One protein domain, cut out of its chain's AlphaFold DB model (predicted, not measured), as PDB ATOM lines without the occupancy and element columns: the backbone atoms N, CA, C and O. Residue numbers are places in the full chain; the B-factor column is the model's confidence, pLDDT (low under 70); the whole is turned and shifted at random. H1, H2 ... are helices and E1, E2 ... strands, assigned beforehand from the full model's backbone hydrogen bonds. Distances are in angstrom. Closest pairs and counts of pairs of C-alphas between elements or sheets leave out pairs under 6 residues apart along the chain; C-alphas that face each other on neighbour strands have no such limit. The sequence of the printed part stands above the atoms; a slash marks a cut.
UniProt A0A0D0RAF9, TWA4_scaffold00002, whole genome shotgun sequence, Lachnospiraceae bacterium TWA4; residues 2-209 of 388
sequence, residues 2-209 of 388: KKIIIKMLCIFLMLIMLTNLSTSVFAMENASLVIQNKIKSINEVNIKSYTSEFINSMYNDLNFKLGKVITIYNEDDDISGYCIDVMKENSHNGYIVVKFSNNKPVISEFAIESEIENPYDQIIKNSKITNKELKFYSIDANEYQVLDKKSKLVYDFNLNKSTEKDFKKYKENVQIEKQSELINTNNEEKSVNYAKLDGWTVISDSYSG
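This is residues 2 to 209 of the 388 residues of an uncharacterized protein of Lachnospiraceae bacterium TWA4 (UniProt A0A0D0RAF9). A compact body is built on one strongly twisted sheet of eight strands, and the long helix H1 sticks out from it as an arm with residues 2 to 34. Residues 40 to 56 of H1 pack on the E1 to E4 half of the sheet; the sheet curls round short H2, which packs on E6 and E7, while H3 starts on E7 with residues 164 to 167 and reaches away, and residues 185 to 209 fold back to the body. The printed part has 208 residues with three named helices and eight named strands, in the order H1 E1 E2 E3 E4 H2 E5 E6 E7 E8 H3. The sheet runs E4 E3 E2 E1 E5 E6 E7 E8 and is mixed, as is the class, helices and strands. The whole is loose, with a radius of gyration of the C-alphas of 22.8 A, and spans 87 by 44 by 40 A.

Start with H1, residues 2 to 58, which is on the sheet; its closest C-alphas to E1, residues 64 to 73, are those of Lys 48 and Leu 66, 6.7 A apart. E1 bends by 54 degrees at residue 68 and opens a meander, each strand the antiparallel neighbour of the one before, with E2, residues 79 to 88, E3, residues 91 to 101, and E4, residues 104 to 111. Look for N 70 and O 83 at 2.8 A, N 84 and O 96 at 2.8 A, and N 97 and O 109 at 2.9 A. H2, residues 119 to 127, is on the sheet. E5, residues 134 to 137, is parallel to E1, with N 73 and O 136 at 2.9 A, and begins a second meander with E6, residues 145 to 148, E7, residues 153 to 156, and E8, residues 161 to 163. Here find N 135 and O 147 at 2.9 A, N 146 and O 155 at 2.8 A, and N 154 and O 162 at 2.9 A. The closest C-alphas of H2 and E6 are those of Tyr 120 and Val 146, 6.8 A apart. H3, residues 164 to 184, is on the sheet, over E6 and E7; its closest C-alphas to E7 are Glu 164 and Leu 153, 5.5 A apart. These make three layers, helices on both faces of a sheet, with H1 and H3 on one face and H2 on the opposite face. In H1, H2 and H3 every O i to N i+4 pair is within hydrogen-bond range.

Find C-alpha 2 at (548.952, 276.443, 377.180); from there H1 runs 84.6 A to C-alpha 58. E1 measures 26.2 A, E2 27.7 A, E3 30.7 A and E4 21.0 A. H3 runs 30.4 A to C-alpha 184 at (536.369, 339.088, 407.169).

The C-alphas of Lys 2 and Asn 60, the two farthest apart, are 88.0 A apart. The printed part has no cut, and no link between named elements is long. The model's pLDDT is under 70 in 47 residues, among them 14 to 32 and 180 to 200.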
ATOM      1  N   LYS A   2     549.526 275.150 377.642       54.97
ATOM      2  CA  LYS A   2     548.952 276.443 377.180       54.97
ATOM      3  C   LYS A   2     548.566 277.444 378.292       54.97
ATOM      4  O   LYS A   2     548.866 278.624 378.170       54.97
ATOM      5  N   LYS A   3     547.973 276.989 379.407       56.09
ATOM      6  CA  LYS A   3     547.571 277.871 380.529       56.09
ATOM      7  C   LYS A   3     548.747 278.493 381.305       56.09
ATOM      8  O   LYS A   3     548.581 279.563 381.878       56.09
ATOM      9  N   ILE A   4     549.912 277.841 381.332       70.94
ATOM     10  CA  ILE A   4     551.104 278.339 382.045       70.94
ATOM     11  C   ILE A   4     551.793 279.429 381.217       70.94
ATOM     12  O   ILE A   4     552.147 280.473 381.755       70.94
ATOM     13  N   ILE A   5     551.877 279.233 379.897       73.06
ATOM     14  CA  ILE A   5     552.471 280.200 378.961       73.06
ATOM     15  C   ILE A   5     551.678 281.518 378.954       73.06
ATOM     16  O   ILE A   5     552.273 282.587 379.029       73.06
ATOM     17  N   ILE A   6     550.339 281.453 378.956       72.50
ATOM     18  CA  ILE A   6     549.487 282.657 379.012       72.50
ATOM     19  C   ILE A   6     549.693 283.423 380.328       72.50
ATOM     20  O   ILE A   6     549.828 284.642 380.311       72.50
ATOM     21  N   LYS A   7     549.790 282.723 381.469       70.12
ATOM     22  CA  LYS A   7     550.051 283.366 382.768       70.12
ATOM     23  C   LYS A   7     551.417 284.056 382.815       70.12
ATOM     24  O   LYS A   7     551.500 285.170 383.321       70.12
ATOM     25  N   MET A   8     552.463 283.436 382.265       71.25
ATOM     26  CA  MET A   8     553.792 284.058 382.191       71.25
ATOM     27  C   MET A   8     553.807 285.290 381.279       71.25
ATOM     28  O   MET A   8     554.404 286.300 381.644       71.25
ATOM     29  N   LEU A   9     553.099 285.248 380.145       75.88
ATOM     30  CA  LEU A   9     552.988 286.389 379.230       75.88
ATOM     31  C   LEU A   9     552.259 287.578 379.884       75.88
ATOM     32  O   LEU A   9     552.698 288.716 379.748       75.88
ATOM     33  N   CYS A  10     551.190 287.322 380.645       73.06
ATOM     34  CA  CYS A  10     550.466 288.364 381.380       73.06
ATOM     35  C   CYS A  10     551.313 289.006 382.489       73.06
ATOM     36  O   CYS A  10     551.257 290.220 382.665       73.06
ATOM     37  N   ILE A  11     552.108 288.217 383.220       76.00
ATOM     38  CA  ILE A  11     553.021 288.740 384.251       76.00
ATOM     39  C   ILE A  11     554.124 289.587 383.608       76.00
ATOM     40  O   ILE A  11     554.432 290.666 384.103       76.00
ATOM     41  N   PHE A  12     554.675 289.142 382.476       75.44
ATOM     42  CA  PHE A  12     555.691 289.888 381.736       75.44
ATOM     43  C   PHE A  12     555.152 291.222 381.193       75.44
ATOM     44  O   PHE A  12     555.791 292.257 381.360       75.44
ATOM     45  N   LEU A  13     553.939 291.228 380.628       72.69
ATOM     46  CA  LEU A  13     553.266 292.454 380.180       72.69
ATOM     47  C   LEU A  13     552.961 293.410 381.345       72.69
ATOM     48  O   LEU A  13     553.167 294.613 381.207       72.69
ATOM     49  N   MET A  14     552.541 292.893 382.507       68.38
ATOM     50  CA  MET A  14     552.355 293.710 383.712       68.38
ATOM     51  C   MET A  14     553.672 294.308 384.221       68.38
ATOM     52  O   MET A  14     553.690 295.481 384.585       68.38
ATOM     53  N   LEU A  15     554.777 293.555 384.199       66.06
ATOM     54  CA  LEU A  15     556.094 294.086 384.562       66.06
ATOM     55  C   LEU A  15     556.546 295.203 383.610       66.06
ATOM     56  O   LEU A  15     557.024 296.227 384.086       66.06
ATOM     57  N   ILE A  16     556.338 295.049 382.296       68.19
ATOM     58  CA  ILE A  16     556.674 296.084 381.304       68.19
ATOM     59  C   ILE A  16     555.838 297.354 381.522       68.19
ATOM     60  O   ILE A  16     556.362 298.468 381.443       68.19
ATOM     61  N   MET A  17     554.544 297.215 381.834       59.12
ATOM     62  CA  MET A  17     553.707 298.374 382.158       59.12
ATOM     63  C   MET A  17     554.164 299.060 383.453       59.12
ATOM     64  O   MET A  17     554.268 300.285 383.478       59.12
ATOM     65  N   LEU A  18     554.532 298.300 384.490       56.59
ATOM     66  CA  LEU A  18     555.050 298.847 385.750       56.59
ATOM     67  C   LEU A  18     556.394 299.583 385.577       56.59
ATOM     68  O   LEU A  18     556.613 300.598 386.236       56.59
ATOM     69  N   THR A  19     557.269 299.141 384.665       55.47
ATOM     70  CA  THR A  19     558.531 299.844 384.351       55.47
ATOM     71  C   THR A  19     558.340 301.099 383.486       55.47
ATOM     72  O   THR A  19     559.134 302.036 383.567       55.47
ATOM     73  N   ASN A  20     557.279 301.164 382.675       53.81
ATOM     74  CA  ASN A  20     556.972 302.341 381.848       53.81
ATOM     75  C   ASN A  20     556.245 303.448 382.637       53.81
ATOM     76  O   ASN A  20     556.413 304.639 382.360       53.81
ATOM     77  N   LEU A  21     555.468 303.077 383.659       51.44
ATOM     78  CA  LEU A  21     554.855 304.039 384.580       51.44
ATOM     79  C   LEU A  21     555.884 304.695 385.511       51.44
ATOM     80  O   LEU A  21     555.768 305.880 385.801       51.44
ATOM     81  N   SER A  22     556.913 303.970 385.955       50.88
ATOM     82  CA  SER A  22     557.941 304.554 386.826       50.88
ATOM     83  C   SER A  22     558.857 305.527 386.074       50.88
ATOM     84  O   SER A  22     559.123 306.621 386.563       50.88
ATOM     85  N   THR A  23     559.292 305.189 384.857       50.72
ATOM     86  CA  THR A  23     560.199 306.038 384.056       50.72
ATOM     87  C   THR A  23     559.582 307.375 383.639       50.72
ATOM     88  O   THR A  23     560.271 308.395 383.658       50.72
ATOM     89  N   SER A  24     558.288 307.402 383.314       53.59
ATOM     90  CA  SER A  24     557.569 308.634 382.959       53.59
ATOM     91  C   SER A  24     557.406 309.590 384.147       53.59
ATOM     92  O   SER A  24     557.597 310.797 383.985       53.59
ATOM     93  N   VAL A  25     557.147 309.065 385.350       51.12
ATOM     94  CA  VAL A  25     557.062 309.862 386.587       51.12
ATOM     95  C   VAL A  25     558.420 310.484 386.935       51.12
ATOM     96  O   VAL A  25     558.492 311.694 387.143       51.12
ATOM     97  N   PHE A  26     559.509 309.707 386.892       53.38
ATOM     98  CA  PHE A  26     560.858 310.231 387.148       53.38
ATOM     99  C   PHE A  26     561.315 311.261 386.099       53.38
ATOM    100  O   PHE A  26     561.976 312.242 386.439       53.38
ATOM    101  N   ALA A  27     560.967 311.081 384.821       52.28
ATOM    102  CA  ALA A  27     561.309 312.044 383.772       52.28
ATOM    103  C   ALA A  27     560.553 313.377 383.931       52.28
ATOM    104  O   ALA A  27     561.142 314.443 383.745       52.28
ATOM    105  N   MET A  28     559.273 313.329 384.313       57.56
ATOM    106  CA  MET A  28     558.450 314.520 384.547       57.56
ATOM    107  C   MET A  28     558.904 315.303 385.789       57.56
ATOM    108  O   MET A  28     558.986 316.531 385.744       57.56
ATOM    109  N   GLU A  29     559.260 314.608 386.870       59.44
ATOM    110  CA  GLU A  29     559.795 315.220 388.092       59.44
ATOM    111  C   GLU A  29     561.142 315.918 387.830       59.44
ATOM    112  O   GLU A  29     561.339 317.072 388.219       59.44
ATOM    113  N   ASN A  30     562.027 315.280 387.056       63.84
ATOM    114  CA  ASN A  30     563.299 315.874 386.642       63.84
ATOM    115  C   ASN A  30     563.115 317.086 385.713       63.84
ATOM    116  O   ASN A  30     563.796 318.096 385.887       63.84
ATOM    117  N   ALA A  31     562.194 317.027 384.746       65.44
ATOM    118  CA  ALA A  31     561.911 318.155 383.856       65.44
ATOM    119  C   ALA A  31     561.349 319.366 384.623       65.44
ATOM    120  O   ALA A  31     561.779 320.497 384.393       65.44
ATOM    121  N   SER A  32     560.448 319.122 385.581       67.81
ATOM    122  CA  SER A  32     559.910 320.144 386.485       67.81
ATOM    123  C   SER A  32     561.028 320.823 387.287       67.81
ATOM    124  O   SER A  32     561.153 322.049 387.260       67.81
ATOM    125  N   LEU A  33     561.919 320.040 387.903       70.88
ATOM    126  CA  LEU A  33     563.053 320.555 388.679       70.88
ATOM    127  C   LEU A  33     564.020 321.399 387.826       70.88
ATOM    128  O   LEU A  33     564.509 322.442 388.267       70.88
ATOM    129  N   VAL A  34     564.293 320.973 386.588       72.62
ATOM    130  CA  VAL A  34     565.158 321.711 385.652       72.62
ATOM    131  C   VAL A  34     564.560 323.074 385.305       72.62
ATOM    132  O   VAL A  34     565.273 324.081 385.326       72.62
ATOM    133  N   ILE A  35     563.259 323.132 385.019       73.06
ATOM    134  CA  ILE A  35     562.582 324.391 384.695       73.06
ATOM    135  C   ILE A  35     562.558 325.317 385.927       73.06
ATOM    136  O   ILE A  35     562.864 326.502 385.786       73.06
ATOM    137  N   GLN A  36     562.314 324.792 387.135       71.50
ATOM    138  CA  GLN A  36     562.374 325.577 388.381       71.50
ATOM    139  C   GLN A  36     563.753 326.198 388.606       71.50
ATOM    140  O   GLN A  36     563.868 327.393 388.881       71.50
ATOM    141  N   ASN A  37     564.821 325.411 388.446       76.94
ATOM    142  CA  ASN A  37     566.188 325.906 388.599       76.94
ATOM    143  C   ASN A  37     566.524 326.986 387.563       76.94
ATOM    144  O   ASN A  37     567.184 327.978 387.888       76.94
ATOM    145  N   LYS A  38     566.036 326.831 386.327       81.38
ATOM    146  CA  LYS A  38     566.208 327.832 385.270       81.38
ATOM    147  C   LYS A  38     565.494 329.141 385.612       81.38
ATOM    148  O   LYS A  38     566.107 330.199 385.514       81.38
ATOM    149  N   ILE A  39     564.236 329.082 386.042       79.19
ATOM    150  CA  ILE A  39     563.447 330.274 386.387       79.19
ATOM    151  C   ILE A  39     564.014 330.968 387.618       79.19
ATOM    152  O   ILE A  39     564.161 332.187 387.616       79.19
ATOM    153  N   LYS A  40     564.425 330.205 388.635       78.94
ATOM    154  CA  LYS A  40     565.129 330.754 389.794       78.94
ATOM    155  C   LYS A  40     566.375 331.535 389.373       78.94
ATOM    156  O   LYS A  40     566.560 332.657 389.831       78.94
ATOM    157  N   SER A  41     567.181 330.976 388.469       84.56
ATOM    158  CA  SER A  41     568.387 331.638 387.955       84.56
ATOM    159  C   SER A  41     568.056 332.927 387.192       84.56
ATOM    160  O   SER A  41     568.739 333.931 387.365       84.56
ATOM    161  N   ILE A  42     566.984 332.930 386.391       87.00
ATOM    162  CA  ILE A  42     566.493 334.136 385.700       87.00
ATOM    163  C   ILE A  42     566.052 335.194 386.718       87.00
ATOM    164  O   ILE A  42     566.464 336.344 386.626       87.00
ATOM    165  N   ASN A  43     565.271 334.812 387.728       88.38
ATOM    166  CA  ASN A  43     564.792 335.744 388.748       88.38
ATOM    167  C   ASN A  43     565.928 336.314 389.609       88.38
ATOM    168  O   ASN A  43     565.857 337.474 390.004       88.38
ATOM    169  N   GLU A  44     566.995 335.553 389.866       88.81
ATOM    170  CA  GLU A  44     568.202 336.073 390.523       88.81
ATOM    171  C   GLU A  44     568.923 337.135 389.676       88.81
ATOM    172  O   GLU A  44     569.461 338.095 390.230       88.81
ATOM    173  N   VAL A  45     568.919 337.003 388.344       91.50
ATOM    174  CA  VAL A  45     569.445 338.033 387.432       91.50
ATOM    175  C   VAL A  45     568.522 339.249 387.416       91.50
ATOM    176  O   VAL A  45     568.979 340.364 387.660       91.50
ATOM    177  N   ASN A  46     567.220 339.042 387.222       92.75
ATOM    178  CA  ASN A  46     566.247 340.127 387.123       92.75
ATOM    179  C   ASN A  46     566.176 340.942 388.415       92.75
ATOM    180  O   ASN A  46     566.160 342.169 388.365       92.75
ATOM    181  N   ILE A  47     566.214 340.293 389.586       93.19
ATOM    182  CA  ILE A  47     566.170 341.024 390.854       93.19
ATOM    183  C   ILE A  47     567.429 341.854 391.077       93.19
ATOM    184  O   ILE A  47     567.348 342.929 391.673       93.19
ATOM    185  N   LYS A  48     568.588 341.397 390.586       94.44
ATOM    186  CA  LYS A  48     569.814 342.198 390.604       94.44
ATOM    187  C   LYS A  48     569.663 343.426 389.713       94.44
ATOM    188  O   LYS A  48     569.929 344.524 390.189       94.44
ATOM    189  N   SER A  49     569.191 343.269 388.480       94.19
ATOM    190  CA  SER A  49     568.942 344.399 387.574       94.19
ATOM    191  C   SER A  49     567.974 345.414 388.199       94.19
ATOM    192  O   SER A  49     568.330 346.582 388.357       94.19
ATOM    193  N   TYR A  50     566.839 344.936 388.721       95.06
ATOM    194  CA  TYR A  50     565.825 345.752 389.397       95.06
ATOM    195  C   TYR A  50     566.406 346.537 390.582       95.06
ATOM    196  O   TYR A  50     566.173 347.732 390.756       95.06
ATOM    197  N   THR A  51     567.207 345.858 391.406       94.88
ATOM    198  CA  THR A  51     567.864 346.451 392.577       94.88
ATOM    199  C   THR A  51     568.933 347.466 392.168       94.88
ATOM    200  O   THR A  51     569.079 348.499 392.821       94.88
ATOM    201  N   SER A  52     569.669 347.206 391.085       93.38
ATOM    202  CA  SER A  52     570.681 348.122 390.557       93.38
ATOM    203  C   SER A  52     570.046 349.420 390.066       93.38
ATOM    204  O   SER A  52     570.546 350.498 390.378       93.38
ATOM    205  N   GLU A  53     568.930 349.331 389.342       93.19
ATOM    206  CA  GLU A  53     568.179 350.508 388.899       93.19
ATOM    207  C   GLU A  53     567.619 351.298 390.089       93.19
ATOM    208  O   GLU A  53     567.744 352.523 390.123       93.19
ATOM    209  N   PHE A  54     567.110 350.619 391.124       93.62
ATOM    210  CA  PHE A  54     566.709 351.281 392.367       93.62
ATOM    211  C   PHE A  54     567.865 352.038 393.037       93.62
ATOM    212  O   PHE A  54     567.694 353.205 393.395       93.62
ATOM    213  N   ILE A  55     569.048 351.430 393.186       92.00
ATOM    214  CA  ILE A  55     570.219 352.117 393.757       92.00
ATOM    215  C   ILE A  55     570.563 353.354 392.929       92.00
ATOM    216  O   ILE A  55     570.690 354.435 393.501       92.00
ATOM    217  N   ASN A  56     570.645 353.213 391.606       89.62
ATOM    218  CA  ASN A  56     570.975 354.311 390.697       89.62
ATOM    219  C   ASN A  56     569.930 355.437 390.730       89.62
ATOM    220  O   ASN A  56     570.266 356.599 390.520       89.62
ATOM    221  N   SER A  57     568.667 355.116 391.026       88.81
ATOM    222  CA  SER A  57     567.613 356.121 391.208       88.81
ATOM    223  C   SER A  57     567.751 356.909 392.518       88.81
ATOM    224  O   SER A  57     567.257 358.031 392.619       88.81
ATOM    225  N   MET A  58     568.397 356.320 393.530       86.25
ATOM    226  CA  MET A  58     568.479 356.851 394.892       86.25
ATOM    227  C   MET A  58     569.813 357.542 395.186       86.25
ATOM    228  O   MET A  58     569.842 358.526 395.935       86.25
ATOM    229  N   TYR A  59     570.902 357.031 394.610       84.31
ATOM    230  CA  TYR A  59     572.276 357.434 394.875       84.31
ATOM    231  C   TYR A  59     573.006 357.736 393.568       84.31
ATOM    232  O   TYR A  59     572.963 356.957 392.624       84.31
ATOM    233  N   ASN A  60     573.761 358.835 393.558       72.12
ATOM    234  CA  ASN A  60     574.601 359.219 392.418       72.12
ATOM    235  C   ASN A  60     575.972 358.504 392.414       72.12
ATOM    236  O   ASN A  60     576.818 358.809 391.576       72.12
ATOM    237  N   ASP A  61     576.232 357.609 393.374       68.69
ATOM    238  CA  ASP A  61     577.508 356.897 393.508       68.69
ATOM    239  C   ASP A  61     577.488 355.602 392.684       68.69
ATOM    240  O   ASP A  61     576.786 354.646 393.012       68.69
ATOM    241  N   LEU A  62     578.288 355.579 391.619       63.66
ATOM    242  CA  LEU A  62     578.379 354.469 390.666       63.66
ATOM    243  C   LEU A  62     579.220 353.284 391.172       63.66
ATOM    244  O   LEU A  62     579.374 352.295 390.459       63.66
ATOM    245  N   ASN A  63     579.793 353.359 392.378       82.75
ATOM    246  CA  ASN A  63     580.702 352.324 392.883       82.75
ATOM    247  C   ASN A  63     580.002 351.178 393.622       82.75
ATOM    248  O   ASN A  63     580.674 350.253 394.097       82.75
ATOM    249  N   PHE A  64     578.674 351.217 393.739       89.25
ATOM    250  CA  PHE A  64     577.921 350.121 394.333       89.25
ATOM    251  C   PHE A  64     577.884 348.906 393.406       89.25
ATOM    252  O   PHE A  64     577.613 349.003 392.212       89.25
ATOM    253  N   LYS A  65     578.130 347.731 393.982       92.06
ATOM    254  CA  LYS A  65     577.994 346.433 393.319       92.06
ATOM    255  C   LYS A  65     577.028 345.565 394.102       92.06
ATOM    256  O   LYS A  65     576.997 345.620 395.326       92.06
ATOM    257  N   LEU A  66     576.275 344.722 393.408       93.75
ATOM    258  CA  LEU A  66     575.386 343.766 394.059       93.75
ATOM    259  C   LEU A  66     576.122 342.464 394.363       93.75
ATOM    260  O   LEU A  66     576.761 341.877 393.487       93.75
ATOM    261  N   GLY A  67     576.028 342.023 395.613       92.94
ATOM    262  CA  GLY A  67     576.677 340.822 396.118       92.94
ATOM    263  C   GLY A  67     575.777 339.588 396.062       92.94
ATOM    264  O   GLY A  67     575.201 339.238 395.020       92.94
ATOM    265  N   LYS A  68     575.709 338.888 397.198       93.88
ATOM    266  CA  LYS A  68     574.909 337.677 397.382       93.88
ATOM    267  C   LYS A  68     573.420 337.994 397.240       93.88
ATOM    268  O   LYS A  68     572.960 339.037 397.693       93.88
ATOM    269  N   VAL A  69     572.674 337.062 396.649       95.56
ATOM    270  CA  VAL A  69     571.206 337.082 396.603       95.56
ATOM    271  C   VAL A  69     570.692 335.935 397.462       95.56
ATOM    272  O   VAL A  69     571.060 334.780 397.259       95.56
ATOM    273  N   ILE A  70     569.856 336.257 398.439       95.56
ATOM    274  CA  ILE A  70     569.203 335.312 399.341       95.56
ATOM    275  C   ILE A  70     567.736 335.217 398.939       95.56
ATOM    276  O   ILE A  70     567.030 336.221 398.962       95.56
ATOM    277  N   THR A  71     567.261 334.020 398.600       93.12
ATOM    278  CA  THR A  71     565.830 333.761 398.382       93.12
ATOM    279  C   THR A  71     565.086 333.744 399.715       93.12
ATOM    280  O   THR A  71     565.484 333.019 400.626       93.12
ATOM    281  N   ILE A  72     564.000 334.509 399.810       91.75
ATOM    282  CA  ILE A  72     563.149 334.614 400.997       91.75
ATOM    283  C   ILE A  72     561.884 333.786 400.787       91.75
ATOM    284  O   ILE A  72     561.267 333.855 399.723       91.75
ATOM    285  N   TYR A  73     561.491 333.034 401.814       89.56
ATOM    286  CA  TYR A  73     560.286 332.213 401.828       89.56
ATOM    287  C   TYR A  73     559.230 332.753 402.802       89.56
ATOM    288  O   TYR A  73     559.560 333.338 403.840       89.56
ATOM    289  N   ASN A  74     557.954 332.548 402.478       85.19
ATOM    290  CA  ASN A  74     556.825 332.814 403.375       85.19
ATOM    291  C   ASN A  74     556.446 331.565 404.206       85.19
ATOM    292  O   ASN A  74     557.140 330.544 404.207       85.19
ATOM    293  N   GLU A  75     555.335 331.655 404.935       85.81
ATOM    294  CA  GLU A  75     554.739 330.571 405.719       85.81
ATOM    295  C   GLU A  75     554.379 329.327 404.885       85.81
ATOM    296  O   GLU A  75     554.571 328.203 405.363       85.81
ATOM    297  N   ASP A  76     553.964 329.532 403.628       85.50
ATOM    298  CA  ASP A  76     553.579 328.504 402.650       85.50
ATOM    299  C   ASP A  76     554.783 327.789 402.015       85.50
ATOM    300  O   ASP A  76     554.603 326.870 401.225       85.50
ATOM    301  N   ASP A  77     556.014 328.171 402.382       86.94
ATOM    302  CA  ASP A  77     557.249 327.726 401.728       86.94
ATOM    303  C   ASP A  77     557.390 328.175 400.259       86.94
ATOM    304  O   ASP A  77     558.302 327.702 399.572       86.94
ATOM    305  N   ASP A  78     556.582 329.145 399.827       84.38
ATOM    306  CA  ASP A  78     556.680 329.812 398.528       84.38
ATOM    307  C   ASP A  78     557.734 330.925 398.564       84.38
ATOM    308  O   ASP A  78     558.020 331.516 399.612       84.38
ATOM    309  N   ILE A  79     558.309 331.243 397.400       85.44
ATOM    310  CA  ILE A  79     559.233 332.373 397.264       85.44
ATOM    311  C   ILE A  79     558.445 333.676 397.429       85.44
ATOM    312  O   ILE A  79     557.568 333.991 396.629       85.44
ATOM    313  N   SER A  80     558.808 334.466 398.435       84.06
ATOM    314  CA  SER A  80     558.126 335.715 398.788       84.06
ATOM    315  C   SER A  80     558.980 336.964 398.585       84.06
ATOM    316  O   SER A  80     558.487 338.086 398.740       84.06
ATOM    317  N   GLY A  81     560.248 336.792 398.213       89.44
ATOM    318  CA  GLY A  81     561.156 337.894 397.940       89.44
ATOM    319  C   GLY A  81     562.614 337.474 397.836       89.44
ATOM    320  O   GLY A  81     562.956 336.290 397.818       89.44
ATOM    321  N   TYR A  82     563.477 338.481 397.829       93.06
ATOM    322  CA  TYR A  82     564.922 338.352 397.826       93.06
ATOM    323  C   TYR A  82     565.561 339.393 398.750       93.06
ATOM    324  O   TYR A  82     565.074 340.516 398.871       93.06
ATOM    325  N   CYS A  83     566.670 339.033 399.385       96.50
ATOM    326  CA  CYS A  83     567.560 339.964 400.072       96.50
ATOM    327  C   CYS A  83     568.895 339.997 399.327       96.50
ATOM    328  O   CYS A  83     569.469 338.942 399.051       96.50
ATOM    329  N   ILE A  84     569.355 341.186 398.959       97.38
ATOM    330  CA  ILE A  84     570.515 341.389 398.097       97.38
ATOM    331  C   ILE A  84     571.534 342.238 398.844       97.38
ATOM    332  O   ILE A  84     571.201 343.321 399.324       97.38
ATOM    333  N   ASP A  85     572.775 341.759 398.918       96.81
ATOM    334  CA  ASP A  85     573.882 342.539 399.469       96.81
ATOM    335  C   ASP A  85     574.243 343.703 398.550       96.81
ATOM    336  O   ASP A  85     574.333 343.550 397.329       96.81
ATOM    337  N   VAL A  86     574.541 344.847 399.156       95.44
ATOM    338  CA  VAL A  86     575.154 345.994 398.494       95.44
ATOM    339  C   VAL A  86     576.604 346.067 398.950       95.44
ATOM    340  O   VAL A  86     576.896 346.100 400.141       95.44
ATOM    341  N   MET A  87     577.522 346.073 397.994       93.44
ATOM    342  CA  MET A  87     578.964 346.098 398.212       93.44
ATOM    343  C   MET A  87     579.536 347.413 397.691       93.44
ATOM    344  O   MET A  87     579.093 347.919 396.659       93.44
ATOM    345  N   LYS A  88     580.568 347.930 398.351       90.75
ATOM    346  CA  LYS A  88     581.379 349.054 397.870       90.75
ATOM    347  C   LYS A  88     582.845 348.707 398.082       90.75
ATOM    348  O   LYS A  88     583.208 348.244 399.157       90.75
ATOM    349  N   GLU A  89     583.667 348.842 397.039       87.25
ATOM    350  CA  GLU A  89     585.108 348.517 397.097       87.25
ATOM    351  C   GLU A  89     585.406 347.101 397.647       87.25
ATOM    352  O   GLU A  89     586.393 346.872 398.337       87.25
ATOM    353  N   ASN A  90     584.544 346.127 397.321       83.50
ATOM    354  CA  ASN A  90     584.578 344.735 397.805       83.50
ATOM    355  C   ASN A  90     584.294 344.535 399.309       83.50
ATOM    356  O   ASN A  90     584.400 343.411 399.795       83.50
ATOM    357  N   SER A  91     583.861 345.575 400.019       88.69
ATOM    358  CA  SER A  91     583.384 345.505 401.404       88.69
ATOM    359  C   SER A  91     581.859 345.578 401.464       88.69
ATOM    360  O   SER A  91     581.219 346.160 400.583       88.69
ATOM    361  N   HIS A  92     581.266 344.981 402.503       90.88
ATOM    362  CA  HIS A  92     579.831 345.111 402.762       90.88
ATOM    363  C   HIS A  92     579.466 346.584 402.959       90.88
ATOM    364  O   HIS A  92     580.114 347.296 403.725       90.88
ATOM    365  N   ASN A  93     578.427 347.029 402.261       92.44
ATOM    366  CA  ASN A  93     577.917 348.393 402.305       92.44
ATOM    367  C   ASN A  93     576.379 348.399 402.349       92.44
ATOM    368  O   ASN A  93     575.716 349.241 401.733       92.44
ATOM    369  N   GLY A  94     575.804 347.431 403.059       94.19
ATOM    370  CA  GLY A  94     574.372 347.330 403.264       94.19
ATOM    371  C   GLY A  94     573.676 346.262 402.435       94.19
ATOM    372  O   GLY A  94     574.279 345.303 401.955       94.19
ATOM    373  N   TYR A  95     572.362 346.405 402.329       96.38
ATOM    374  CA  TYR A  95     571.473 345.431 401.718       96.38
ATOM    375  C   TYR A  95     570.167 346.079 401.253       96.38
ATOM    376  O   TYR A  95     569.753 347.135 401.746       96.38
ATOM    377  N   ILE A  96     569.484 345.395 400.341       96.56
ATOM    378  CA  ILE A  96     568.133 345.722 399.887       96.56
ATOM    379  C   ILE A  96     567.270 344.469 399.992       96.56
ATOM    380  O   ILE A  96     567.658 343.394 399.537       96.56
ATOM    381  N   VAL A  97     566.086 344.606 400.584       94.38
ATOM    382  CA  VAL A  97     565.073 343.552 400.620       94.38
ATOM    383  C   VAL A  97     563.979 343.905 399.630       94.38
ATOM    384  O   VAL A  97     563.339 344.954 399.732       94.38
ATOM    385  N   VAL A  98     563.748 343.001 398.686       91.94
ATOM    386  CA  VAL A  98     562.647 343.076 397.734       91.94
ATOM    387  C   VAL A  98     561.647 341.993 398.093       91.94
ATOM    388  O   VAL A  98     561.971 340.811 398.042       91.94
ATOM    389  N   LYS A  99     560.430 342.377 398.466       87.62
ATOM    390  CA  LYS A  99     559.323 341.446 398.706       87.62
ATOM    391  C   LYS A  99     558.335 341.523 397.563       87.62
ATOM    392  O   LYS A  99     558.208 342.559 396.915       87.62
ATOM    393  N   PHE A 100     557.614 340.442 397.331       81.69
ATOM    394  CA  PHE A 100     556.598 340.428 396.298       81.69
ATOM    395  C   PHE A 100     555.238 340.809 396.852       81.69
ATOM    396  O   PHE A 100     554.748 340.183 397.789       81.69
ATOM    397  N   SER A 101     554.625 341.815 396.234       75.69
ATOM    398  CA  SER A 101     553.271 342.266 396.535       75.69
ATOM    399  C   SER A 101     552.432 342.227 395.266       75.69
ATOM    400  O   SER A 101     552.792 342.877 394.285       75.69
ATOM    401  N   ASN A 102     551.341 341.452 395.240       70.69
ATOM    402  CA  ASN A 102     550.493 341.288 394.044       70.69
ATOM    403  C   ASN A 102     551.293 340.938 392.766       70.69
ATOM    404  O   ASN A 102     551.132 341.574 391.726       70.69
ATOM    405  N   ASN A 103     552.193 339.956 392.861       69.69
ATOM    406  CA  ASN A 103     553.104 339.522 391.788       69.69
ATOM    407  C   ASN A 103     554.050 340.613 391.252       69.69
ATOM    408  O   ASN A 103     554.627 340.450 390.181       69.69
ATOM    409  N   LYS A 104     554.247 341.714 391.991       78.50
ATOM    410  CA  LYS A 104     555.209 342.766 391.648       78.50
ATOM    411  C   LYS A 104     556.346 342.833 392.669       78.50
ATOM    412  O   LYS A 104     556.080 342.696 393.867       78.50
ATOM    413  N   PRO A 105     557.599 343.057 392.232       86.69
ATOM    414  CA  PRO A 105     558.697 343.359 393.143       86.69
ATOM    415  C   PRO A 105     558.439 344.692 393.854       86.69
ATOM    416  O   PRO A 105     558.084 345.687 393.232       86.69
ATOM    417  N   VAL A 106     558.618 344.708 395.173       87.69
ATOM    418  CA  VAL A 106     558.516 345.898 396.017       87.69
ATOM    419  C   VAL A 106     559.757 345.987 396.882       87.69
ATOM    420  O   VAL A 106     560.043 345.073 397.653       87.69
ATOM    421  N   ILE A 107     560.480 347.103 396.796       91.88
ATOM    422  CA  ILE A 107     561.595 347.395 397.703       91.88
ATOM    423  C   ILE A 107     561.018 347.601 399.110       91.88
ATOM    424  O   ILE A 107     560.510 348.680 399.410       91.88
ATOM    425  N   SER A 108     561.019 346.577 399.962       89.62
ATOM    426  CA  SER A 108     560.323 346.603 401.256       89.62
ATOM    427  C   SER A 108     561.127 347.307 402.342       89.62
ATOM    428  O   SER A 108     560.562 348.007 403.184       89.62
ATOM    429  N   GLU A 109     562.444 347.120 402.321       92.00
ATOM    430  CA  GLU A 109     563.382 347.848 403.165       92.00
ATOM    431  C   GLU A 109     564.775 347.872 402.542       92.00
ATOM    432  O   GLU A 109     565.106 347.040 401.697       92.00
ATOM    433  N   PHE A 110     565.608 348.807 402.990       94.19
ATOM    434  CA  PHE A 110     567.030 348.819 402.665       94.19
ATOM    435  C   PHE A 110     567.841 349.542 403.740       94.19
ATOM    436  O   PHE A 110     567.331 350.401 404.459       94.19
ATOM    437  N   ALA A 111     569.127 349.232 403.817       92.88
ATOM    438  CA  ALA A 111     570.118 350.026 404.531       92.88
ATOM    439  C   ALA A 111     571.367 350.069 403.655       92.88
ATOM    440  O   ALA A 111     571.803 349.018 403.206       92.88
ATOM    441  N   ILE A 112     571.911 351.253 403.372       91.06
ATOM    442  CA  ILE A 112     573.108 351.415 402.534       91.06
ATOM    443  C   ILE A 112     574.072 352.329 403.284       91.06
ATOM    444  O   ILE A 112     573.957 353.550 403.248       91.06
ATOM    445  N   GLU A 113     574.986 351.707 404.018       88.00
ATOM    446  CA  GLU A 113     576.036 352.346 404.812       88.00
ATOM    447  C   GLU A 113     577.203 351.359 404.925       88.00
ATOM    448  O   GLU A 113     577.006 350.144 404.810       88.00
ATOM    449  N   SER A 114     578.411 351.875 405.139       88.00
ATOM    450  CA  SER A 114     579.619 351.054 405.257       88.00
ATOM    451  C   SER A 114     579.487 350.015 406.373       88.00
ATOM    452  O   SER A 114     578.951 350.308 407.439       88.00
ATOM    453  N   GLU A 115     580.010 348.812 406.133       87.75
ATOM    454  CA  GLU A 115     580.083 347.696 407.090       87.75
ATOM    455  C   GLU A 115     578.729 347.128 407.556       87.75
ATOM    456  O   GLU A 115     578.680 346.307 408.476       87.75
ATOM    457  N   ILE A 116     577.618 347.503 406.914       90.12
ATOM    458  CA  ILE A 116     576.312 346.901 407.197       90.12
ATOM    459  C   ILE A 116     576.173 345.566 406.454       90.12
ATOM    460  O   ILE A 116     576.218 345.509 405.226       90.12
ATOM    461  N   GLU A 117     575.938 344.497 407.216       91.94
ATOM    462  CA  GLU A 117     575.562 343.166 406.724       91.94
ATOM    463  C   GLU A 117     574.031 343.048 406.581       91.94
ATOM    464  O   GLU A 117     573.273 343.679 407.326       91.94
ATOM    465  N   ASN A 118     573.547 342.188 405.680       93.69
ATOM    466  CA  ASN A 118     572.118 341.877 405.585       93.69
ATOM    467  C   ASN A 118     571.585 341.184 406.868       93.69
ATOM    468  O   ASN A 118     572.358 340.573 407.616       93.69
ATOM    469  N   PRO A 119     570.266 341.240 407.150       92.31
ATOM    470  CA  PRO A 119     569.705 340.710 408.397       92.31
ATOM    471  C   PRO A 119     569.929 339.204 408.598       92.31
ATOM    472  O   PRO A 119     570.069 338.758 409.736       92.31
ATOM    473  N   TYR A 120     570.002 338.409 407.527       94.69
ATOM    474  CA  TYR A 120     570.219 336.965 407.632       94.69
ATOM    475  C   TYR A 120     571.660 336.618 408.006       94.69
ATOM    476  O   TYR A 120     571.876 335.743 408.843       94.69
ATOM    477  N   ASP A 121     572.641 337.329 407.451       93.31
ATOM    478  CA  ASP A 121     574.049 337.133 407.808       93.31
ATOM    479  C   ASP A 121     574.321 337.545 409.253       93.31
ATOM    480  O   ASP A 121     575.043 336.844 409.966       93.31
ATOM    481  N   GLN A 122     573.637 338.582 409.744       91.06
ATOM    482  CA  GLN A 122     573.663 338.927 411.164       91.06
ATOM    483  C   GLN A 122     573.103 337.798 412.043       91.06
ATOM    484  O   GLN A 122     573.712 337.466 413.064       91.06
ATOM    485  N   ILE A 123     571.984 337.166 411.658       91.69
ATOM    486  CA  ILE A 123     571.421 336.015 412.390       91.69
ATOM    487  C   ILE A 123     572.412 334.848 412.403       91.69
ATOM    488  O   ILE A 123     572.686 334.298 413.474       91.69
ATOM    489  N   ILE A 124     572.981 334.498 411.245       93.56
ATOM    490  CA  ILE A 124     573.963 333.414 411.090       93.56
ATOM    491  C   ILE A 124     575.174 333.655 411.992       93.56
ATOM    492  O   ILE A 124     575.537 332.787 412.791       93.56
ATOM    493  N   LYS A 125     575.771 334.848 411.904       91.44
ATOM    494  CA  LYS A 125     576.962 335.249 412.657       91.44
ATOM    495  C   LYS A 125     576.708 335.254 414.159       91.44
ATOM    496  O   LYS A 125     577.467 334.649 414.917       91.44
ATOM    497  N   ASN A 126     575.622 335.886 414.601       87.38
ATOM    498  CA  ASN A 126     575.313 336.019 416.023       87.38
ATOM    499  C   ASN A 126     574.881 334.690 416.658       87.38
ATOM    500  O   ASN A 126     575.184 334.444 417.827       87.38
ATOM    501  N   SER A 127     574.222 333.820 415.890       89.94
ATOM    502  CA  SER A 127     573.820 332.477 416.329       89.94
ATOM    503  C   SER A 127     574.911 331.421 416.125       89.94
ATOM    504  O   SER A 127     574.727 330.271 416.521       89.94
ATOM    505  N   LYS A 128     576.060 331.811 415.548       91.06
ATOM    506  CA  LYS A 128     577.214 330.944 415.253       91.06
ATOM    507  C   LYS A 128     576.835 329.724 414.407       91.06
ATOM    508  O   LYS A 128     577.331 328.621 414.639       91.06
ATOM    509  N   ILE A 129     575.942 329.914 413.439       91.31
ATOM    510  CA  ILE A 129     575.526 328.849 412.524       91.31
ATOM    511  C   ILE A 129     576.678 328.589 411.549       91.31
ATOM    512  O   ILE A 129     577.109 329.488 410.833       91.31
ATOM    513  N   THR A 130     577.192 327.359 411.525       90.19
ATOM    514  CA  THR A 130     578.300 326.949 410.639       90.19
ATOM    515  C   THR A 130     577.845 326.069 409.473       90.19
ATOM    516  O   THR A 130     578.616 325.808 408.549       90.19
ATOM    517  N   ASN A 131     576.594 325.604 409.501       84.62
ATOM    518  CA  ASN A 131     576.016 324.763 408.458       84.62
ATOM    519  C   ASN A 131     575.677 325.585 407.205       84.62
ATOM    520  O   ASN A 131     575.306 326.752 407.293       84.62
ATOM    521  N   LYS A 132     575.788 324.954 406.028       82.75
ATOM    522  CA  LYS A 132     575.526 325.601 404.729       82.75
ATOM    523  C   LYS A 132     574.108 325.368 404.192       82.75
ATOM    524  O   LYS A 132     573.683 326.066 403.279       82.75
ATOM    525  N   GLU A 133     573.370 324.409 404.748       93.25
ATOM    526  CA  GLU A 133     572.010 324.070 404.310       93.25
ATOM    527  C   GLU A 133     570.966 324.914 405.048       93.25
ATOM    528  O   GLU A 133     570.294 324.453 405.973       93.25
ATOM    529  N   LEU A 134     570.855 326.177 404.639       96.00
ATOM    530  CA  LEU A 134     569.983 327.160 405.276       96.00
ATOM    531  C   LEU A 134     568.746 327.453 404.422       96.00
ATOM    532  O   LEU A 134     568.807 327.455 403.191       96.00
ATOM    533  N   LYS A 135     567.618 327.721 405.083       96.19
ATOM    534  CA  LYS A 135     566.411 328.277 404.458       96.19
ATOM    535  C   LYS A 135     566.010 329.564 405.177       96.19
ATOM    536  O   LYS A 135     566.003 329.613 406.405       96.19
ATOM    537  N   PHE A 136     565.705 330.598 404.403       96.00
ATOM    538  CA  PHE A 136     565.537 331.963 404.892       96.00
ATOM    539  C   PHE A 136     564.077 332.378 404.795       96.00
ATOM    540  O   PHE A 136     563.489 332.326 403.720       96.00
ATOM    541  N   TYR A 137     563.493 332.786 405.909       92.69
ATOM    542  CA  TYR A 137     562.082 333.134 405.990       92.69
ATOM    543  C   TYR A 137     561.894 334.615 406.301       92.69
ATOM    544  O   TYR A 137     562.743 335.251 406.932       92.69
ATOM    545  N   SER A 138     560.771 335.155 405.839       87.12
ATOM    546  CA  SER A 138     560.206 336.410 406.324       87.12
ATOM    547  C   SER A 138     558.690 336.265 406.360       87.12
ATOM    548  O   SER A 138     557.989 336.600 405.405       87.12
ATOM    549  N   ILE A 139     558.209 335.658 407.445       77.94
ATOM    550  CA  ILE A 139     556.792 335.301 407.621       77.94
ATOM    551  C   ILE A 139     555.937 336.545 407.899       77.94
ATOM    552  O   ILE A 139     554.788 336.618 407.458       77.94
ATOM    553  N   ASP A 140     556.533 337.547 408.544       69.81
ATOM    554  CA  ASP A 140     555.883 338.800 408.917       69.81
ATOM    555  C   ASP A 140     556.622 340.045 408.355       69.81
ATOM    556  O   ASP A 140     557.698 339.966 407.746       69.81
ATOM    557  N   ALA A 141     556.013 341.221 408.499       64.75
ATOM    558  CA  ALA A 141     556.495 342.547 408.186       64.75
ATOM    559  C   ALA A 141     557.827 342.833 408.887       64.75
ATOM    560  O   ALA A 141     557.910 343.371 409.991       64.75
ATOM    561  N   ASN A 142     558.883 342.528 408.140       70.50
ATOM    562  CA  ASN A 142     560.284 342.766 408.474       70.50
ATOM    563  C   ASN A 142     560.826 341.815 409.540       70.50
ATOM    564  O   ASN A 142     561.922 342.039 410.024       70.50
ATOM    565  N   GLU A 143     560.130 340.728 409.867       80.19
ATOM    566  CA  GLU A 143     560.735 339.649 410.643       80.19
ATOM    567  C   GLU A 143     561.595 338.752 409.752       80.19
ATOM    568  O   GLU A 143     561.229 338.457 408.611       80.19
ATOM    569  N   TYR A 144     562.728 338.301 410.284       88.50
ATOM    570  CA  TYR A 144     563.695 337.470 409.573       88.50
ATOM    571  C   TYR A 144     564.030 336.240 410.406       88.50
ATOM    572  O   TYR A 144     564.409 336.363 411.573       88.50
ATOM    573  N   GLN A 145     563.913 335.061 409.796       93.19
ATOM    574  CA  GLN A 145     564.263 333.792 410.429       93.19
ATOM    575  C   GLN A 145     565.167 332.943 409.528       93.19
ATOM    576  O   GLN A 145     565.032 332.943 408.302       93.19
ATOM    577  N   VAL A 146     566.079 332.191 410.142       96.19
ATOM    578  CA  VAL A 146     566.982 331.247 409.470       96.19
ATOM    579  C   VAL A 146     566.720 329.848 410.012       96.19
ATOM    580  O   VAL A 146     566.970 329.585 411.187       96.19
ATOM    581  N   LEU A 147     566.236 328.947 409.157       96.19
ATOM    582  CA  LEU A 147     566.160 327.514 409.431       96.19
ATOM    583  C   LEU A 147     567.474 326.858 409.009       96.19
ATOM    584  O   LEU A 147     567.805 326.824 407.823       96.19
ATOM    585  N   ASP A 148     568.188 326.293 409.973       95.56
ATOM    586  CA  ASP A 148     569.284 325.366 409.720       95.56
ATOM    587  C   ASP A 148     568.713 323.953 409.566       95.56
ATOM    588  O   ASP A 148     568.322 323.311 410.545       95.56
ATOM    589  N   LYS A 149     568.656 323.464 408.322       94.31
ATOM    590  CA  LYS A 149     568.019 322.180 407.990       94.31
ATOM    591  C   LYS A 149     568.716 320.991 408.642       94.31
ATOM    592  O   LYS A 149     568.063 319.999 408.961       94.31
ATOM    593  N   LYS A 150     570.030 321.086 408.863       92.75
ATOM    594  CA  LYS A 150     570.809 319.991 409.444       92.75
ATOM    595  C   LYS A 150     570.515 319.836 410.930       92.75
ATOM    596  O   LYS A 150     570.326 318.719 411.403       92.75
ATOM    597  N   SER A 151     570.486 320.945 411.669       93.31
ATOM    598  CA  SER A 151     570.183 320.918 413.105       93.31
ATOM    599  C   SER A 151     568.682 320.922 413.412       93.31
ATOM    600  O   SER A 151     568.304 320.590 414.534       93.31
ATOM    601  N   LYS A 152     567.835 321.253 412.426       95.06
ATOM    602  CA  LYS A 152     566.379 321.432 412.566       95.06
ATOM    603  C   LYS A 152     566.019 322.510 413.582       95.06
ATOM    604  O   LYS A 152     565.067 322.380 414.358       95.06
ATOM    605  N   LEU A 153     566.818 323.571 413.593       94.69
ATOM    606  CA  LEU A 153     566.659 324.713 414.478       94.69
ATOM    607  C   LEU A 153     566.396 325.968 413.665       94.69
ATOM    608  O   LEU A 153     566.982 326.169 412.600       94.69
ATOM    609  N   VAL A 154     565.530 326.815 414.205       93.69
ATOM    610  CA  VAL A 154     565.203 328.113 413.631       93.69
ATOM    611  C   VAL A 154     565.701 329.201 414.560       93.69
ATOM    612  O   VAL A 154     565.521 329.113 415.775       93.69
ATOM    613  N   TYR A 155     566.337 330.202 413.967       92.06
ATOM    614  CA  TYR A 155     566.932 331.339 414.652       92.06
ATOM    615  C   TYR A 155     566.311 332.629 414.133       92.06
ATOM    616  O   TYR A 155     566.145 332.781 412.922       92.06
ATOM    617  N   ASP A 156     565.999 333.555 415.033       86.56
ATOM    618  CA  ASP A 156     565.524 334.894 414.683       86.56
ATOM    619  C   ASP A 156     566.577 335.975 414.975       86.56
ATOM    620  O   ASP A 156     567.659 335.719 415.519       86.56
ATOM    621  N   PHE A 157     566.252 337.219 414.623       79.19
ATOM    622  CA  PHE A 157     567.125 338.369 414.859       79.19
ATOM    623  C   PHE A 157     567.407 338.628 416.353       79.19
ATOM    624  O   PHE A 157     568.482 339.102 416.731       79.19
ATOM    625  N   ASN A 158     566.474 338.265 417.234       74.06
ATOM    626  CA  ASN A 158     566.610 338.423 418.680       74.06
ATOM    627  C   ASN A 158     567.452 337.311 419.328       74.06
ATOM    628  O   ASN A 158     567.701 337.356 420.539       74.06
ATOM    629  N   LEU A 159     567.989 336.381 418.532       72.62
ATOM    630  CA  LEU A 159     568.697 335.169 418.957       72.62
ATOM    631  C   LEU A 159     567.806 334.200 419.737       72.62
ATOM    632  O   LEU A 159     568.317 333.382 420.509       72.62
ATOM    633  N   ASN A 160     566.489 334.289 419.558       81.44
ATOM    634  CA  ASN A 160     565.610 333.228 420.002       81.44
ATOM    635  C   ASN A 160     565.834 332.013 419.106       81.44
ATOM    636  O   ASN A 160     566.130 332.123 417.914       81.44
ATOM    637  N   LYS A 161     565.694 330.842 419.715       89.06
ATOM    638  CA  LYS A 161     565.852 329.553 419.061       89.06
ATOM    639  C   LYS A 161     564.585 328.741 419.275       89.06
ATOM    640  O   LYS A 161     564.165 328.563 420.416       89.06
ATOM    641  N   SER A 162     564.040 328.186 418.200       90.81
ATOM    642  CA  SER A 162     562.931 327.231 418.248       90.81
ATOM    643  C   SER A 162     563.267 325.966 417.465       90.81
ATOM    644  O   SER A 162     564.191 325.940 416.647       90.81
ATOM    645  N   THR A 163     562.525 324.888 417.716       94.19
ATOM    646  CA  THR A 163     562.626 323.687 416.883       94.19
ATOM    647  C   THR A 163     561.914 323.906 415.548       94.19
ATOM    648  O   THR A 163     560.991 324.718 415.451       94.19
ATOM    649  N   GLU A 164     562.295 323.154 414.514       93.50
ATOM    650  CA  GLU A 164     561.578 323.126 413.230       93.50
ATOM    651  C   GLU A 164     560.093 322.754 413.410       93.50
ATOM    652  O   GLU A 164     559.229 323.300 412.728       93.50
ATOM    653  N   LYS A 165     559.777 321.879 414.374       93.31
ATOM    654  CA  LYS A 165     558.397 321.490 414.698       93.31
ATOM    655  C   LYS A 165     557.585 322.670 415.235       93.31
ATOM    656  O   LYS A 165     556.465 322.895 414.778       93.31
ATOM    657  N   ASP A 166     558.144 323.420 416.182       91.12
ATOM    658  CA  ASP A 166     557.474 324.596 416.749       91.12
ATOM    659  C   ASP A 166     557.318 325.691 415.695       91.12
ATOM    660  O   ASP A 166     556.273 326.334 415.608       91.12
ATOM    661  N   PHE A 167     558.328 325.849 414.837       90.75
ATOM    662  CA  PHE A 167     558.271 326.790 413.729       90.75
ATOM    663  C   PHE A 167     557.220 326.398 412.688       90.75
ATOM    664  O   PHE A 167     556.493 327.258 412.205       90.75
ATOM    665  N   LYS A 168     557.062 325.106 412.380       91.62
ATOM    666  CA  LYS A 168     555.984 324.632 411.505       91.62
ATOM    667  C   LYS A 168     554.610 325.000 412.068       91.62
ATOM    668  O   LYS A 168     553.796 325.551 411.338       91.62
ATOM    669  N   LYS A 169     554.389 324.785 413.368       89.44
ATOM    670  CA  LYS A 169     553.147 325.195 414.040       89.44
ATOM    671  C   LYS A 169     552.944 326.713 413.997       89.44
ATOM    672  O   LYS A 169     551.826 327.179 413.820       89.44
ATOM    673  N   TYR A 170     554.018 327.487 414.152       86.31
ATOM    674  CA  TYR A 170     553.970 328.938 413.980       86.31
ATOM    675  C   TYR A 170     553.513 329.324 412.566       86.31
ATOM    676  O   TYR A 170     552.565 330.093 412.441       86.31
ATOM    677  N   LYS A 171     554.106 328.733 411.519       87.81
ATOM    678  CA  LYS A 171     553.689 328.950 410.122       87.81
ATOM    679  C   LYS A 171     552.218 328.602 409.897       87.81
ATOM    680  O   LYS A 171     551.497 329.409 409.326       87.81
ATOM    681  N   GLU A 172     551.768 327.446 410.385       87.69
ATOM    682  CA  GLU A 172     550.368 327.002 410.278       87.69
ATOM    683  C   GLU A 172     549.398 327.999 410.932       87.69
ATOM    684  O   GLU A 172     548.361 328.323 410.355       87.69
ATOM    685  N   ASN A 173     549.746 328.546 412.102       82.81
ATOM    686  CA  ASN A 173     548.932 329.581 412.739       82.81
ATOM    687  C   ASN A 173     548.857 330.843 411.868       82.81
ATOM    688  O   ASN A 173     547.758 331.326 411.606       82.81
ATOM    689  N   VAL A 174     549.993 331.319 411.343       79.12
ATOM    690  CA  VAL A 174     550.030 332.508 410.474       79.12
ATOM    691  C   VAL A 174     549.216 332.294 409.192       79.12
ATOM    692  O   VAL A 174     548.522 333.208 408.746       79.12
ATOM    693  N   GLN A 175     549.238 331.090 408.612       79.75
ATOM    694  CA  GLN A 175     548.414 330.734 407.448       79.75
ATOM    695  C   GLN A 175     546.918 330.861 407.747       79.75
ATOM    696  O   GLN A 175     546.187 331.511 406.997       79.75
ATOM    697  N   ILE A 176     546.462 330.260 408.852       78.50
ATOM    698  CA  ILE A 176     545.060 330.322 409.295       78.50
ATOM    699  C   ILE A 176     544.646 331.779 409.521       78.50
ATOM    700  O   ILE A 176     543.565 332.206 409.114       78.50
ATOM    701  N   GLU A 177     545.526 332.561 410.137       71.25
ATOM    702  CA  GLU A 177     545.275 333.959 410.462       71.25
ATOM    703  C   GLU A 177     545.141 334.811 409.194       71.25
ATOM    704  O   GLU A 177     544.132 335.504 409.041       71.25
ATOM    705  N   LYS A 178     546.058 334.675 408.228       72.19
ATOM    706  CA  LYS A 178     545.972 335.353 406.922       72.19
ATOM    707  C   LYS A 178     544.703 334.980 406.150       72.19
ATOM    708  O   LYS A 178     544.065 335.850 405.559       72.19
ATOM    709  N   GLN A 179     544.287 333.712 406.187       70.12
ATOM    710  CA  GLN A 179     543.022 333.279 405.578       70.12
ATOM    711  C   GLN A 179     541.801 333.908 406.265       70.12
ATOM    712  O   GLN A 179     540.865 334.336 405.590       70.12
ATOM    713  N   SER A 180     541.811 334.021 407.595       64.69
ATOM    714  CA  SER A 180     540.707 334.634 408.342       64.69
ATOM    715  C   SER A 180     540.548 336.136 408.066       64.69
ATOM    716  O   SER A 180     539.425 336.642 408.029       64.69
ATOM    717  N   GLU A 181     541.645 336.859 407.820       62.53
ATOM    718  CA  GLU A 181     541.599 338.279 407.444       62.53
ATOM    719  C   GLU A 181     541.002 338.489 406.047       62.53
ATOM    720  O   GLU A 181     540.226 339.429 405.845       62.53
ATOM    721  N   LEU A 182     541.296 337.583 405.108       61.19
ATOM    722  CA  LEU A 182     540.716 337.599 403.761       61.19
ATOM    723  C   LEU A 182     539.195 337.389 403.783       61.19
ATOM    724  O   LEU A 182     538.482 338.044 403.033       61.19
ATOM    725  N   ILE A 183     538.684 336.513 404.655       58.03
ATOM    726  CA  ILE A 183     537.243 336.213 404.749       58.03
ATOM    727  C   ILE A 183     536.462 337.360 405.414       58.03
ATOM    728  O   ILE A 183     535.339 337.660 405.019       58.03
ATOM    729  N   ASN A 184     537.049 338.030 406.411       53.78
ATOM    730  CA  ASN A 184     536.369 339.088 407.169       53.78
ATOM    731  C   ASN A 184     536.339 340.454 406.458       53.78
ATOM    732  O   ASN A 184     535.682 341.383 406.931       53.78
ATOM    733  N   THR A 185     537.035 340.602 405.330       51.72
ATOM    734  CA  THR A 185     537.081 341.842 404.550       51.72
ATOM    735  C   THR A 185     536.223 341.720 403.284       51.72
ATOM    736  O   THR A 185     536.727 341.525 402.187       51.72
ATOM    737  N   ASN A 186     534.904 341.918 403.410       44.50
ATOM    738  CA  ASN A 186     533.951 342.038 402.282       44.50
ATOM    739  C   ASN A 186     534.160 343.300 401.398       44.50
ATOM    740  O   ASN A 186     533.248 343.718 400.693       44.50
ATOM    741  N   ASN A 187     535.340 343.929 401.430       40.38
ATOM    742  CA  ASN A 187     535.664 345.144 400.684       40.38
ATOM    743  C   ASN A 187     536.973 344.961 399.913       40.38
ATOM    744  O   ASN A 187     537.981 344.529 400.468       40.38
ATOM    745  N   GLU A 188     536.964 345.382 398.650       39.91
ATOM    746  CA  GLU A 188     538.063 345.344 397.677       39.91
ATOM    747  C   GLU A 188     539.333 346.134 398.062       39.91
ATOM    748  O   GLU A 188     540.265 346.214 397.262       39.91
ATOM    749  N   GLU A 189     539.459 346.654 399.288       41.12
ATOM    750  CA  GLU A 189     540.724 347.194 399.811       41.12
ATOM    751  C   GLU A 189     541.691 346.065 400.215       41.12
ATOM    752  O   GLU A 189     542.175 345.959 401.352       41.12
ATOM    753  N   LYS A 190     541.987 345.218 399.223       45.22
ATOM    754  CA  LYS A 190     542.980 344.148 399.234       45.22
ATOM    755  C   LYS A 190     544.305 344.689 399.741       45.22
ATOM    756  O   LYS A 190     544.924 345.532 399.094       45.22
ATOM    757  N   SER A 191     544.775 344.193 400.878       40.31
ATOM    758  CA  SER A 191     546.198 344.277 401.205       40.31
ATOM    759  C   SER A 191     546.575 343.413 402.405       40.31
ATOM    760  O   SER A 191     546.786 343.904 403.502       40.31
ATOM    761  N   VAL A 192     546.747 342.124 402.136       47.66
ATOM    762  CA  VAL A 192     548.029 341.436 402.331       47.66
ATOM    763  C   VAL A 192     548.161 340.536 401.110       47.66
ATOM    764  O   VAL A 192     547.262 339.741 400.855       47.66
ATOM    765  N   ASN A 193     549.206 340.679 400.300       47.09
ATOM    766  CA  ASN A 193     549.429 339.698 399.244       47.09
ATOM    767  C   ASN A 193     550.917 339.512 399.015       47.09
ATOM    768  O   ASN A 193     551.471 340.105 398.098       47.09
ATOM    769  N   TYR A 194     551.551 338.697 399.862       50.81
ATOM    770  CA  TYR A 194     552.798 338.051 399.472       50.81
ATOM    771  C   TYR A 194     552.484 337.333 398.171       50.81
ATOM    772  O   TYR A 194     551.653 336.426 398.177       50.81
ATOM    773  N   ALA A 195     553.040 337.801 397.057       51.00
ATOM    774  CA  ALA A 195     552.795 337.143 395.789       51.00
ATOM    775  C   ALA A 195     553.084 335.655 395.975       51.00
ATOM    776  O   ALA A 195     554.201 335.293 396.349       51.00
ATOM    777  N   LYS A 196     552.092 334.807 395.710       54.16
ATOM    778  CA  LYS A 196     552.367 333.413 395.395       54.16
ATOM    779  C   LYS A 196     553.006 333.427 394.017       54.16
ATOM    780  O   LYS A 196     552.340 333.177 393.018       54.16
ATOM    781  N   LEU A 197     554.282 333.817 393.955       56.16
ATOM    782  CA  LEU A 197     555.091 333.388 392.836       56.16
ATOM    783  C   LEU A 197     555.143 331.881 393.003       56.16
ATOM    784  O   LEU A 197     555.790 331.354 393.902       56.16
ATOM    785  N   ASP A 198     554.423 331.213 392.125       56.28
ATOM    786  CA  ASP A 198     554.327 329.770 391.967       56.28
ATOM    787  C   ASP A 198     555.683 329.075 391.711       56.28
ATOM    788  O   ASP A 198     555.728 327.890 391.400       56.28
ATOM    789  N   GLY A 199     556.800 329.801 391.824       53.69
ATOM    790  CA  GLY A 199     558.137 329.369 391.442       53.69
ATOM    791  C   GLY A 199     558.385 329.419 389.932       53.69
ATOM    792  O   GLY A 199     559.514 329.165 389.515       53.69
ATOM    793  N   TRP A 200     557.376 329.775 389.124       56.47
ATOM    794  CA  TRP A 200     557.432 329.767 387.655       56.47
ATOM    795  C   TRP A 200     557.361 331.166 387.035       56.47
ATOM    796  O   TRP A 200     557.770 331.381 385.895       56.47
ATOM    797  N   THR A 201     556.857 332.141 387.780       71.81
ATOM    798  CA  THR A 201     556.714 333.508 387.283       71.81
ATOM    799  C   THR A 201     558.072 334.217 387.194       71.81
ATOM    800  O   THR A 201     558.816 334.304 388.178       71.81
ATOM    801  N   VAL A 202     558.385 334.749 386.008       75.69
ATOM    802  CA  VAL A 202     559.547 335.620 385.774       75.69
ATOM    803  C   VAL A 202     559.225 337.030 386.269       75.69
ATOM    804  O   VAL A 202     558.209 337.608 385.885       75.69
ATOM    805  N   ILE A 203     560.077 337.582 387.129       82.19
ATOM    806  CA  ILE A 203     559.887 338.921 387.705       82.19
ATOM    807  C   ILE A 203     560.397 340.021 386.763       82.19
ATOM    808  O   ILE A 203     561.293 339.772 385.957       82.19
ATOM    809  N   SER A 204     559.871 341.245 386.904       83.81
ATOM    810  CA  SER A 204     560.416 342.425 386.211       83.81
ATOM    811  C   SER A 204     561.886 342.629 386.570       83.81
ATOM    812  O   SER A 204     562.254 342.547 387.743       83.81
ATOM    813  N   ASP A 205     562.704 342.919 385.568       87.00
ATOM    814  CA  ASP A 205     564.116 343.274 385.701       87.00
ATOM    815  C   ASP A 205     564.352 344.785 385.822       87.00
ATOM    816  O   ASP A 205     565.477 345.192 386.102       87.00
ATOM    817  N   SER A 206     563.305 345.599 385.659       90.31
ATOM    818  CA  SER A 206     563.391 347.062 385.640       90.31
ATOM    819  C   SER A 206     562.599 347.733 386.763       90.31
ATOM    820  O   SER A 206     561.473 347.328 387.087       90.31
ATOM    821  N   TYR A 207     563.199 348.775 387.340       91.00
ATOM    822  CA  TYR A 207     562.643 349.691 388.326       91.00
ATOM    823  C   TYR A 207     562.491 351.093 387.722       91.00
ATOM    824  O   TYR A 207     563.463 351.745 387.354       91.00
ATOM    825  N   SER A 208     561.256 351.597 387.669       89.62
ATOM    826  CA  SER A 208     560.935 352.886 387.040       89.62
ATOM    827  C   SER A 208     560.932 354.083 387.988       89.62
ATOM    828  O   SER A 208     560.766 355.220 387.542       89.62
ATOM    829  N   GLY A 209     561.035 353.851 389.296       88.62
ATOM    830  CA  GLY A 209     560.873 354.917 390.269       88.62
ATOM    831  C   GLY A 209     562.046 355.893 390.255       88.62
ATOM    832  O   GLY A 209     563.200 355.506 390.103       88.62
TER     833      GLY A 209